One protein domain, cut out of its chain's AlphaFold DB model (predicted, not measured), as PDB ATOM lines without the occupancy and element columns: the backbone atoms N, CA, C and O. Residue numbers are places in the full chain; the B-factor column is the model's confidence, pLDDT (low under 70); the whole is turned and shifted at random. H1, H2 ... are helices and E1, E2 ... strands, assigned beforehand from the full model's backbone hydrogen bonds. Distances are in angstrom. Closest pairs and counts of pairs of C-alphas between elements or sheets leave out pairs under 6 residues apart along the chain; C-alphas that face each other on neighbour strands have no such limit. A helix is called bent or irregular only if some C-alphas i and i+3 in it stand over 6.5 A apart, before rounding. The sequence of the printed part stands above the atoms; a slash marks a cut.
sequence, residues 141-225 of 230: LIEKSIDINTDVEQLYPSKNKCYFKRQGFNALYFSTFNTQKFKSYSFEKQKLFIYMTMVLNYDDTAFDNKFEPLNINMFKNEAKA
ATOM      1  N   LEU A 141      19.184  16.514  17.397       95.88
ATOM      2  CA  LEU A 141      20.584  16.405  17.795       95.88
ATOM      3  C   LEU A 141      20.875  17.331  18.975       95.88
ATOM      4  O   LEU A 141      20.575  18.520  18.929       95.88
ATOM      5  N   ILE A 142      21.485  16.783  20.022       94.88
ATOM      6  CA  ILE A 142      21.754  17.515  21.257       94.88
ATOM      7  C   ILE A 142      22.643  18.738  21.006       94.88
ATOM      8  O   ILE A 142      22.408  19.788  21.592       94.88
ATOM      9  N   GLU A 143      23.600  18.662  20.082       94.75
ATOM     10  CA  GLU A 143      24.443  19.801  19.712       94.75
ATOM     11  C   GLU A 143      23.663  20.971  19.090       94.75
ATOM     12  O   GLU A 143      24.097  22.110  19.210       94.75
ATOM     13  N   LYS A 144      22.479  20.731  18.507       94.12
ATOM     14  CA  LYS A 144      21.608  21.801  17.992       94.12
ATOM     15  C   LYS A 144      20.892  22.580  19.094       94.12
ATOM     16  O   LYS A 144      20.303  23.613  18.808       94.12
ATOM     17  N   SER A 145      20.932  22.098  20.337       93.19
ATOM     18  CA  SER A 145      20.425  22.847  21.494       93.19
ATOM     19  C   SER A 145      21.412  23.894  22.019       93.19
ATOM     20  O   SER A 145      21.062  24.647  22.923       93.19
ATOM     21  N   ILE A 146      22.629  23.947  21.464       93.94
ATOM     22  CA  ILE A 146      23.625  24.953  21.827       93.94
ATOM     23  C   ILE A 146      23.215  26.297  21.235       93.94
ATOM     24  O   ILE A 146      23.146  26.460  20.017       93.94
ATOM     25  N   ASP A 147      23.010  27.274  22.108       93.69
ATOM     26  CA  ASP A 147      22.825  28.659  21.706       93.69
ATOM     27  C   ASP A 147      24.187  29.299  21.410       93.69
ATOM     28  O   ASP A 147      25.026  29.490  22.293       93.69
ATOM     29  N   ILE A 148      24.419  29.639  20.144       89.88
ATOM     30  CA  ILE A 148      25.677  30.231  19.681       89.88
ATOM     31  C   ILE A 148      25.869  31.657  20.233       89.88
ATOM     32  O   ILE A 148      27.005  32.105  20.426       89.88
ATOM     33  N   ASN A 149      24.785  32.352  20.560       92.44
ATOM     34  CA  ASN A 149      24.812  33.735  21.033       92.44
ATOM     35  C   ASN A 149      24.757  33.836  22.560       92.44
ATOM     36  O   ASN A 149      24.659  34.927  23.102       92.44
ATOM     37  N   THR A 150      24.863  32.706  23.257       92.75
ATOM     38  CA  THR A 150      24.836  32.662  24.716       92.75
ATOM     39  C   THR A 150      26.046  33.357  25.354       92.75
ATOM     40  O   THR A 150      27.186  33.145  24.919       92.75
ATOM     41  N   ASP A 151      25.793  34.092  26.440       92.00
ATOM     42  CA  ASP A 151      26.806  34.716  27.309       92.00
ATOM     43  C   ASP A 151      27.283  33.788  28.444       92.00
ATOM     44  O   ASP A 151      28.027  34.196  29.335       92.00
ATOM     45  N   VAL A 152      26.856  32.520  28.435       91.38
ATOM     46  CA  VAL A 152      27.250  31.527  29.445       91.38
ATOM     47  C   VAL A 152      28.772  31.326  29.450       91.38
ATOM     48  O   VAL A 152      29.393  31.150  28.395       91.38
ATOM     49  N   GLU A 153      29.361  31.300  30.653       91.00
ATOM     50  CA  GLU A 153      30.794  31.066  30.867       91.00
ATOM     51  C   GLU A 153      31.259  29.767  30.188       91.00
ATOM     52  O   GLU A 153      30.605  28.724  30.257       91.00
ATOM     53  N   GLN A 154      32.402  29.838  29.507       90.94
ATOM     54  CA  GLN A 154      32.895  28.758  28.659       90.94
ATOM     55  C   GLN A 154      33.834  27.825  29.420       90.94
ATOM     56  O   GLN A 154      34.841  28.240  29.995       90.94
ATOM     57  N   LEU A 155      33.541  26.533  29.341       89.12
ATOM     58  CA  LEU A 155      34.378  25.460  29.837       89.12
ATOM     59  C   LEU A 155      35.311  24.968  28.728       89.12
ATOM     60  O   LEU A 155      34.870  24.660  27.625       89.12
ATOM     61  N   TYR A 156      36.597  24.822  29.057       89.56
ATOM     62  CA  TYR A 156      37.633  24.365  28.129       89.56
ATOM     63  C   TYR A 156      38.211  23.006  28.555       89.56
ATOM     64  O   TYR A 156      39.318  22.957  29.105       89.56
ATOM     65  N   PRO A 157      37.505  21.878  28.332       87.44
ATOM     66  CA  PRO A 157      37.972  20.567  28.759       87.44
ATOM     67  C   PRO A 157      39.200  20.106  27.958       87.44
ATOM     68  O   PRO A 157      39.941  19.243  28.423       87.44
ATOM     69  N   SER A 158      39.461  20.692  26.781       89.44
ATOM     70  CA  SER A 158      40.681  20.436  26.001       89.44
ATOM     71  C   SER A 158      41.946  20.956  26.702       89.44
ATOM     72  O   SER A 158      43.034  20.389  26.548       89.44
ATOM     73  N   LYS A 159      41.807  22.023  27.501       91.12
ATOM     74  CA  LYS A 159      42.902  22.706  28.203       91.12
ATOM     75  C   LYS A 159      42.968  22.324  29.676       91.12
ATOM     76  O   LYS A 159      44.064  22.144  30.205       91.12
ATOM     77  N   ASN A 160      41.810  22.153  30.310       88.56
ATOM     78  CA  ASN A 160      41.672  21.975  31.749       88.56
ATOM     79  C   ASN A 160      41.026  20.628  32.084       88.56
ATOM     80  O   ASN A 160      40.078  20.184  31.439       88.56
ATOM     81  N   LYS A 161      41.509  19.984  33.150       86.50
ATOM     82  CA  LYS A 161      40.825  18.823  33.723       86.50
ATOM     83  C   LYS A 161      39.673  19.317  34.599       86.50
ATOM     84  O   LYS A 161      39.914  20.037  35.562       86.50
ATOM     85  N   CYS A 162      38.446  18.912  34.288       85.44
ATOM     86  CA  CYS A 162      37.256  19.300  35.050       85.44
ATOM     87  C   CYS A 162      36.777  18.121  35.897       85.44
ATOM     88  O   CYS A 162      36.864  16.975  35.451       85.44
ATOM     89  N   TYR A 163      36.291  18.404  37.105       85.19
ATOM     90  CA  TYR A 163      35.746  17.414  38.033       85.19
ATOM     91  C   TYR A 163      34.241  17.621  38.184       85.19
ATOM     92  O   TYR A 163      33.763  18.737  38.401       85.19
ATOM     93  N   PHE A 164      33.510  16.526  38.057       83.25
ATOM     94  CA  PHE A 164      32.064  16.467  38.076       83.25
ATOM     95  C   PHE A 164      31.594  15.536  39.183       83.25
ATOM     96  O   PHE A 164      32.239  14.532  39.507       83.25
ATOM     97  N   LYS A 165      30.421  15.850  39.715       82.69
ATOM     98  CA  LYS A 165      29.739  15.082  40.743       82.69
ATOM     99  C   LYS A 165      28.319  14.778  40.284       82.69
ATOM    100  O   LYS A 165      27.599  15.678  39.850       82.69
ATOM    101  N   ARG A 166      27.891  13.521  40.437       78.69
ATOM    102  CA  ARG A 166      26.463  13.182  40.371       78.69
ATOM    103  C   ARG A 166      25.736  13.645  41.623       78.69
ATOM    104  O   ARG A 166      26.139  13.282  42.729       78.69
ATOM    105  N   GLN A 167      24.620  14.334  41.454       72.31
ATOM    106  CA  GLN A 167      23.674  14.634  42.519       72.31
ATOM    107  C   GLN A 167      22.806  13.389  42.820       72.31
ATOM    108  O   GLN A 167      22.223  12.791  41.916       72.31
ATOM    109  N   GLY A 168      22.764  12.943  44.085       67.25
ATOM    110  CA  GLY A 168      21.998  11.767  44.534       67.25
ATOM    111  C   GLY A 168      22.595  11.059  45.764       67.25
ATOM    112  O   GLY A 168      23.651  11.451  46.251       67.25
ATOM    113  N   PHE A 169      21.930   9.995  46.243       47.72
ATOM    114  CA  PHE A 169      22.246   9.289  47.508       47.72
ATOM    115  C   PHE A 169      23.666   8.689  47.574       47.72
ATOM    116  O   PHE A 169      24.227   8.555  48.653       47.72
ATOM    117  N   ASN A 170      24.270   8.378  46.422       58.94
ATOM    118  CA  ASN A 170      25.673   7.976  46.297       58.94
ATOM    119  C   ASN A 170      26.354   8.895  45.282       58.94
ATOM    120  O   ASN A 170      26.317   8.627  44.076       58.94
ATOM    121  N   ALA A 171      26.946   9.990  45.761       63.12
ATOM    122  CA  ALA A 171      27.698  10.907  44.915       63.12
ATOM    123  C   ALA A 171      28.832  10.156  44.202       63.12
ATOM    124  O   ALA A 171      29.736   9.601  44.827       63.12
ATOM    125  N   LEU A 172      28.763  10.113  42.873       71.31
ATOM    126  CA  LEU A 172      29.815   9.560  42.031       71.31
ATOM    127  C   LEU A 172      30.622  10.719  41.465       71.31
ATOM    128  O   LEU A 172      30.069  11.579  40.780       71.31
ATOM    129  N   TYR A 173      31.915  10.716  41.767       75.56
ATOM    130  CA  TYR A 173      32.869  11.708  41.295       75.56
ATOM    131  C   TYR A 173      33.576  11.193  40.055       75.56
ATOM    132  O   TYR A 173      34.012  10.038  39.999       75.56
ATOM    133  N   PHE A 174      33.691  12.050  39.052       76.50
ATOM    134  CA  PHE A 174      34.360  11.717  37.814       76.50
ATOM    135  C   PHE A 174      34.991  12.951  37.183       76.50
ATOM    136  O   PHE A 174      34.483  14.053  37.324       76.50
ATOM    137  N   SER A 175      36.109  12.783  36.480       79.50
ATOM    138  CA  SER A 175      36.756  13.889  35.774       79.50
ATOM    139  C   SER A 175      36.589  13.781  34.266       79.50
ATOM    140  O   SER A 175      36.229  12.720  33.757       79.50
ATOM    141  N   THR A 176      36.944  14.834  33.535       82.81
ATOM    142  CA  THR A 176      37.227  14.744  32.096       82.81
ATOM    143  C   THR A 176      38.442  13.837  31.830       82.81
ATOM    144  O   THR A 176      38.908  13.073  32.684       82.81
ATOM    145  N   PHE A 177      38.967  13.874  30.613       84.06
ATOM    146  CA  PHE A 177      40.168  13.148  30.218       84.06
ATOM    147  C   PHE A 177      41.456  13.828  30.725       84.06
ATOM    148  O   PHE A 177      41.485  15.007  31.069       84.06
ATOM    149  N   ASN A 178      42.560  13.073  30.763       87.38
ATOM    150  CA  ASN A 178      43.889  13.642  31.004       87.38
ATOM    151  C   ASN A 178      44.295  14.516  29.803       87.38
ATOM    152  O   ASN A 178      44.323  14.024  28.675       87.38
ATOM    153  N   THR A 179      44.627  15.784  30.053       87.94
ATOM    154  CA  THR A 179      44.908  16.794  29.019       87.94
ATOM    155  C   THR A 179      46.181  16.500  28.221       87.94
ATOM    156  O   THR A 179      46.185  16.644  27.001       87.94
ATOM    157  N   GLN A 180      47.246  16.017  28.866       88.62
ATOM    158  CA  GLN A 180      48.483  15.619  28.179       88.62
ATOM    159  C   GLN A 180      48.225  14.443  27.234       88.62
ATOM    160  O   GLN A 180      48.602  14.475  26.065       88.62
ATOM    161  N   LYS A 181      47.503  13.427  27.717       89.31
ATOM    162  CA  LYS A 181      47.138  12.266  26.903       89.31
ATOM    163  C   LYS A 181      46.183  12.646  25.772       89.31
ATOM    164  O   LYS A 181      46.310  12.125  24.671       89.31
ATOM    165  N   PHE A 182      45.255  13.564  26.021       90.56
ATOM    166  CA  PHE A 182      44.314  14.047  25.016       90.56
ATOM    167  C   PHE A 182      45.009  14.685  23.809       90.56
ATOM    168  O   PHE A 182      44.673  14.341  22.679       90.56
ATOM    169  N   LYS A 183      46.038  15.513  24.040       92.19
ATOM    170  CA  LYS A 183      46.829  16.142  22.966       92.19
ATOM    171  C   LYS A 183      47.513  15.128  22.041       92.19
ATOM    172  O   LYS A 183      47.712  15.425  20.871       92.19
ATOM    173  N   SER A 184      47.837  13.935  22.546       95.06
ATOM    174  CA  SER A 184      48.446  12.857  21.747       95.06
ATOM    175  C   SER A 184      47.462  12.093  20.849       95.06
ATOM    176  O   SER A 184      47.880  11.274  20.034       95.06
ATOM    177  N   TYR A 185      46.151  12.300  20.998       94.50
ATOM    178  CA  TYR A 185      45.152  11.591  20.199       94.50
ATOM    179  C   TYR A 185      44.934  12.229  18.827       94.50
ATOM    180  O   TYR A 185      45.119  13.430  18.655       94.50
ATOM    181  N   SER A 186      44.458  11.430  17.866       96.69
ATOM    182  CA  SER A 186      43.982  11.935  16.575       96.69
ATOM    183  C   SER A 186      42.823  12.918  16.748       96.69
ATOM    184  O   SER A 186      42.066  12.822  17.717       96.69
ATOM    185  N   PHE A 187      42.645  13.825  15.783       95.88
ATOM    186  CA  PHE A 187      41.584  14.837  15.824       95.88
ATOM    187  C   PHE A 187      40.190  14.225  16.036       95.88
ATOM    188  O   PHE A 187      39.466  14.654  16.925       95.88
ATOM    189  N   GLU A 188      39.849  13.150  15.320       95.44
ATOM    190  CA  GLU A 188      38.564  12.451  15.489       95.44
ATOM    191  C   GLU A 188      38.364  11.897  16.902       95.44
ATOM    192  O   GLU A 188      37.276  11.959  17.479       95.44
ATOM    193  N   LYS A 189      39.436  11.379  17.505       93.94
ATOM    194  CA  LYS A 189      39.390  10.872  18.873       93.94
ATOM    195  C   LYS A 189      39.284  12.017  19.879       93.94
ATOM    196  O   LYS A 189      38.549  11.881  20.853       93.94
ATOM    197  N   GLN A 190      39.959  13.141  19.639       94.94
ATOM    198  CA  GLN A 190      39.805  14.353  20.443       94.94
ATOM    199  C   GLN A 190      38.366  14.885  20.373       94.94
ATOM    200  O   GLN A 190      37.730  15.047  21.413       94.94
ATOM    201  N   LYS A 191      37.815  15.044  19.163       95.69
ATOM    202  CA  LYS A 191      36.423  15.446  18.919       95.69
ATOM    203  C   LYS A 191      35.440  14.568  19.686       95.69
ATOM    204  O   LYS A 191      34.564  15.082  20.374       95.69
ATOM    205  N   LEU A 192      35.619  13.248  19.634       93.69
ATOM    206  CA  LEU A 192      34.788  12.306  20.380       93.69
ATOM    207  C   LEU A 192      34.863  12.526  21.898       93.69
ATOM    208  O   LEU A 192      33.831  12.500  22.560       93.69
ATOM    209  N   PHE A 193      36.050  12.756  22.462       91.69
ATOM    210  CA  PHE A 193      36.210  13.014  23.898       91.69
ATOM    211  C   PHE A 193      35.576  14.339  24.342       91.69
ATOM    212  O   PHE A 193      34.970  14.399  25.417       91.69
ATOM    213  N   ILE A 194      35.682  15.382  23.516       93.81
ATOM    214  CA  ILE A 194      34.992  16.657  23.741       93.81
ATOM    215  C   ILE A 194      33.482  16.432  23.703       93.81
ATOM    216  O   ILE A 194      32.789  16.780  24.655       93.81
ATOM    217  N   TYR A 195      32.986  15.739  22.677       94.19
ATOM    218  CA  TYR A 195      31.569  15.414  22.548       94.19
ATOM    219  C   TYR A 195      31.058  14.564  23.721       94.19
ATOM    220  O   TYR A 195      30.004  14.851  24.271       94.19
ATOM    221  N   MET A 196      31.823  13.576  24.194       90.69
ATOM    222  CA  MET A 196      31.497  12.794  25.397       90.69
ATOM    223  C   MET A 196      31.382  13.654  26.659       90.69
ATOM    224  O   MET A 196      30.576  13.349  27.530       90.69
ATOM    225  N   THR A 197      32.210  14.691  26.774       89.31
ATOM    226  CA  THR A 197      32.184  15.617  27.916       89.31
ATOM    227  C   THR A 197      31.020  16.598  27.815       89.31
ATOM    228  O   THR A 197      30.489  17.030  28.829       89.31
ATOM    229  N   MET A 198      30.621  16.938  26.594       91.56
ATOM    230  CA  MET A 198      29.469  17.783  26.324       91.56
ATOM    231  C   MET A 198      28.161  17.018  26.541       91.56
ATOM    232  O   MET A 198      27.245  17.525  27.156       91.56
ATOM    233  N   VAL A 199      28.039  15.772  26.095       90.81
ATOM    234  CA  VAL A 199      26.800  15.003  26.268       90.81
ATOM    235  C   VAL A 199      26.773  14.374  27.665       90.81
ATOM    236  O   VAL A 199      26.990  13.176  27.811       90.81
ATOM    237  N   LEU A 200      26.511  15.183  28.696       87.81
ATOM    238  CA  LEU A 200      26.296  14.743  30.078       87.81
ATOM    239  C   LEU A 200      24.811  14.782  30.454       87.81
ATOM    240  O   LEU A 200      23.989  15.420  29.798       87.81
ATOM    241  N   ASN A 201      24.457  14.089  31.536       87.69
ATOM    242  CA  ASN A 201      23.137  14.229  32.138       87.69
ATOM    243  C   ASN A 201      23.090  15.500  32.997       87.69
ATOM    244  O   ASN A 201      23.454  15.480  34.172       87.69
ATOM    245  N   TYR A 202      22.633  16.599  32.405       86.75
ATOM    246  CA  TYR A 202      22.531  17.894  33.080       86.75
ATOM    247  C   TYR A 202      21.489  17.926  34.209       86.75
ATOM    248  O   TYR A 202      21.603  18.766  35.095       86.75
ATOM    249  N   ASP A 203      20.520  16.996  34.228       84.88
ATOM    250  CA  ASP A 203      19.527  16.907  35.314       84.88
ATOM    251  C   ASP A 203      20.167  16.461  36.646       84.88
ATOM    252  O   ASP A 203      19.596  16.700  37.705       84.88
ATOM    253  N   ASP A 204      21.301  15.747  36.610       82.81
ATOM    254  CA  ASP A 204      21.902  15.136  37.804       82.81
ATOM    255  C   ASP A 204      23.422  15.298  37.910       82.81
ATOM    256  O   ASP A 204      24.034  14.670  38.771       82.81
ATOM    257  N   THR A 205      24.045  16.132  37.077       84.69
ATOM    258  CA  THR A 205      25.498  16.353  37.088       84.69
ATOM    259  C   THR A 205      25.815  17.826  37.337       84.69
ATOM    260  O   THR A 205      25.322  18.703  36.634       84.69
ATOM    261  N   ALA A 206      26.685  18.087  38.310       84.25
ATOM    262  CA  ALA A 206      27.189  19.419  38.637       84.25
ATOM    263  C   ALA A 206      28.718  19.411  38.763       84.25
ATOM    264  O   ALA A 206      29.347  18.347  38.804       84.25
ATOM    265  N   PHE A 207      29.320  20.596  38.852       83.56
ATOM    266  CA  PHE A 207      30.725  20.709  39.235       83.56
ATOM    267  C   PHE A 207      30.953  20.240  40.668       83.56
ATOM    268  O   PHE A 207      30.130  20.484  41.550       83.56
ATOM    269  N   ASP A 208      32.113  19.626  40.898       77.50
ATOM    270  CA  ASP A 208      32.538  19.221  42.239       77.50
ATOM    271  C   ASP A 208      32.656  20.434  43.182       77.50
ATOM    272  O   ASP A 208      32.129  20.440  44.291       77.50
ATOM    273  N   ASN A 209      33.251  21.522  42.684       66.31
ATOM    274  CA  ASN A 209      33.715  22.614  43.541       66.31
ATOM    275  C   ASN A 209      32.724  23.777  43.710       66.31
ATOM    276  O   ASN A 209      33.009  24.674  44.498       66.31
ATOM    277  N   LYS A 210      31.615  23.831  42.957       61.62
ATOM    278  CA  LYS A 210      30.817  25.072  42.859       61.62
ATOM    279  C   LYS A 210      29.308  24.956  43.072       61.62
ATOM    280  O   LYS A 210      28.657  25.987  43.081       61.62
ATOM    281  N   PHE A 211      28.717  23.769  43.227       58.88
ATOM    282  CA  PHE A 211      27.243  23.596  43.200       58.88
ATOM    283  C   PHE A 211      26.536  24.231  41.977       58.88
ATOM    284  O   PHE A 211      25.310  24.197  41.893       58.88
ATOM    285  N   GLU A 212      27.282  24.756  41.004       70.62
ATOM    286  CA  GLU A 212      26.745  25.345  39.789       70.62
ATOM    287  C   GLU A 212      26.234  24.227  38.872       70.62
ATOM    288  O   GLU A 212      26.957  23.246  38.621       70.62
ATOM    289  N   PRO A 213      24.987  24.341  38.379       77.00
ATOM    290  CA  PRO A 213      24.448  23.401  37.416       77.00
ATOM    291  C   PRO A 213      25.206  23.526  36.096       77.00
ATOM    292  O   PRO A 213      25.512  24.622  35.623       77.00
ATOM    293  N   LEU A 214      25.502  22.384  35.481       86.94
ATOM    294  CA  LEU A 214      26.106  22.356  34.156       86.94
ATOM    295  C   LEU A 214      25.077  22.741  33.090       86.94
ATOM    296  O   LEU A 214      23.907  22.371  33.170       86.94
ATOM    297  N   ASN A 215      25.546  23.413  32.042       88.69
ATOM    298  CA  ASN A 215      24.752  23.747  30.866       88.69
ATOM    299  C   ASN A 215      25.534  23.384  29.595       88.69
ATOM    300  O   ASN A 215      26.748  23.571  29.533       88.69
ATOM    301  N   ILE A 216      24.847  22.887  28.566       92.38
ATOM    302  CA  ILE A 216      25.455  22.582  27.265       92.38
ATOM    303  C   ILE A 216      26.095  23.797  26.591       92.38
ATOM    304  O   ILE A 216      27.135  23.672  25.946       92.38
ATOM    305  N   ASN A 217      25.555  24.987  26.836       94.12
ATOM    306  CA  ASN A 217      26.077  26.258  26.343       94.12
ATOM    307  C   ASN A 217      27.485  26.585  26.866       94.12
ATOM    308  O   ASN A 217      28.231  27.307  26.202       94.12
ATOM    309  N   MET A 218      27.894  25.992  27.996       93.38
ATOM    310  CA  MET A 218      29.264  26.108  28.512       93.38
ATOM    311  C   MET A 218      30.297  25.487  27.560       93.38
ATOM    312  O   MET A 218      31.481  25.765  27.682       93.38
ATOM    313  N   PHE A 219      29.884  24.651  26.602       94.00
ATOM    314  CA  PHE A 219      30.783  23.968  25.668       94.00
ATOM    315  C   PHE A 219      30.814  24.594  24.271       94.00
ATOM    316  O   PHE A 219      31.473  24.047  23.389       94.00
ATOM    317  N   LYS A 220      30.129  25.721  24.038       94.75
ATOM    318  CA  LYS A 220      29.975  26.339  22.709       94.75
ATOM    319  C   LYS A 220      31.305  26.505  21.965       94.75
ATOM    320  O   LYS A 220      31.433  26.069  20.822       94.75
ATOM    321  N   ASN A 221      32.302  27.122  22.599       94.69
ATOM    322  CA  ASN A 221      33.580  27.421  21.947       94.69
ATOM    323  C   ASN A 221      34.358  26.151  21.587       94.69
ATOM    324  O   ASN A 221      34.975  26.069  20.529       94.69
ATOM    325  N   GLU A 222      34.298  25.142  22.450       94.38
ATOM    326  CA  GLU A 222      34.935  23.843  22.228       94.38
ATOM    327  C   GLU A 222      34.198  23.038  21.157       94.38
ATOM    328  O   GLU A 222      34.826  22.424  20.295       94.38
ATOM    329  N   ALA A 223      32.866  23.106  21.141       95.38
ATOM    330  CA  ALA A 223      32.051  22.499  20.101       95.38
ATOM    331  C   ALA A 223      32.383  23.081  18.717       95.38
ATOM    332  O   ALA A 223      32.516  22.316  17.760       95.38
ATOM    333  N   LYS A 224      32.611  24.398  18.616       95.38
ATOM    334  CA  LYS A 224      33.108  25.038  17.388       95.38
ATOM    335  C   LYS A 224      34.534  24.612  17.043       95.38
ATOM    336  O   LYS A 224      34.790  24.158  15.929       95.38
ATOM    337  N   ALA A 225      35.461  24.692  18.000       95.19
ATOM    338  CA  ALA A 225      36.872  24.356  17.783       95.19
ATOM    339  C   ALA A 225      37.071  22.920  17.263       95.19
ATOM    340  O   ALA A 225      37.943  22.666  16.432       95.19
TER     341      ALA A 225
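This is residues 141 to 225 of the 230 residues of an uncharacterized protein of Mycoplasma fermentans (strain ATCC 19989 / NBRC 14854 / NCTC 10117 / PG18) (UniProt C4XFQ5). A small three-stranded sheet lies toward one end, and beyond it two helices, H3 and H4, run opposite ways, partly side by side; the short helices H1, near H4, and H2, near H3, lie at the margins. Residues 146 to 162, a long stretch with no named element, lead from H1 to the sheet. The 85 printed residues hold H1, E1, E2, H2, H3, E3 and H4 in that order; the sheet runs E2, E1, E3, antiparallel. The class is mixed, with under half of the residues in named elements, and the whole is compact, with a radius of gyration of the C-alphas of 12.9 A and spans of 38 by 31 by 21 A.

Find C-alpha 142 at (21.754, 17.515, 21.257), where H1 begins; it ends at 145. E1 is residues 163 to 166, 10.5 A long, E2 173 to 175, and H2 179 to 183. H3, residues 187 to 198, runs 16.3 A; E3 is 205 to 207. H4, 216 to 225, runs 14.9 A to C-alpha 225 at (36.872, 24.356, 17.783), and is irregular: C-alphas 218 and 221 are 8.0 A apart.

Look first at E1, the inner strand: N 164 and O 174 of E2 are 2.8 A apart, and N 165 and O 206 of E3 2.9 A, within hydrogen-bond range. E1 and E2 form a hairpin. H3 touches H4 with residues 194 to 198 alone, at a shallow tilt of 10 degrees, opposite ways; their closest C-alphas, Met 198 and Ile 216, are 6.3 A apart. H1 and H4 are close but not clearly touching, the C-alphas of Ser 145 and Ile 216 being closest at 7.7 A; so are H2 and H3, with Phe 182 and Gln 190 closest at 6.4 A between C-alphas. The four helices are not on the sheet. Each O i to N i+4 pair is within hydrogen-bond range in H2 and H3, 3 of 6 in H4, and H1 is too short for one.

The C-alphas farthest apart, Phe 169 and Ser 186, are 37.9 A apart. The printed part has no cut; its long link is H1 to E1. Look for pLDDT under 70 at residues 168 to 171 and 209 to 211.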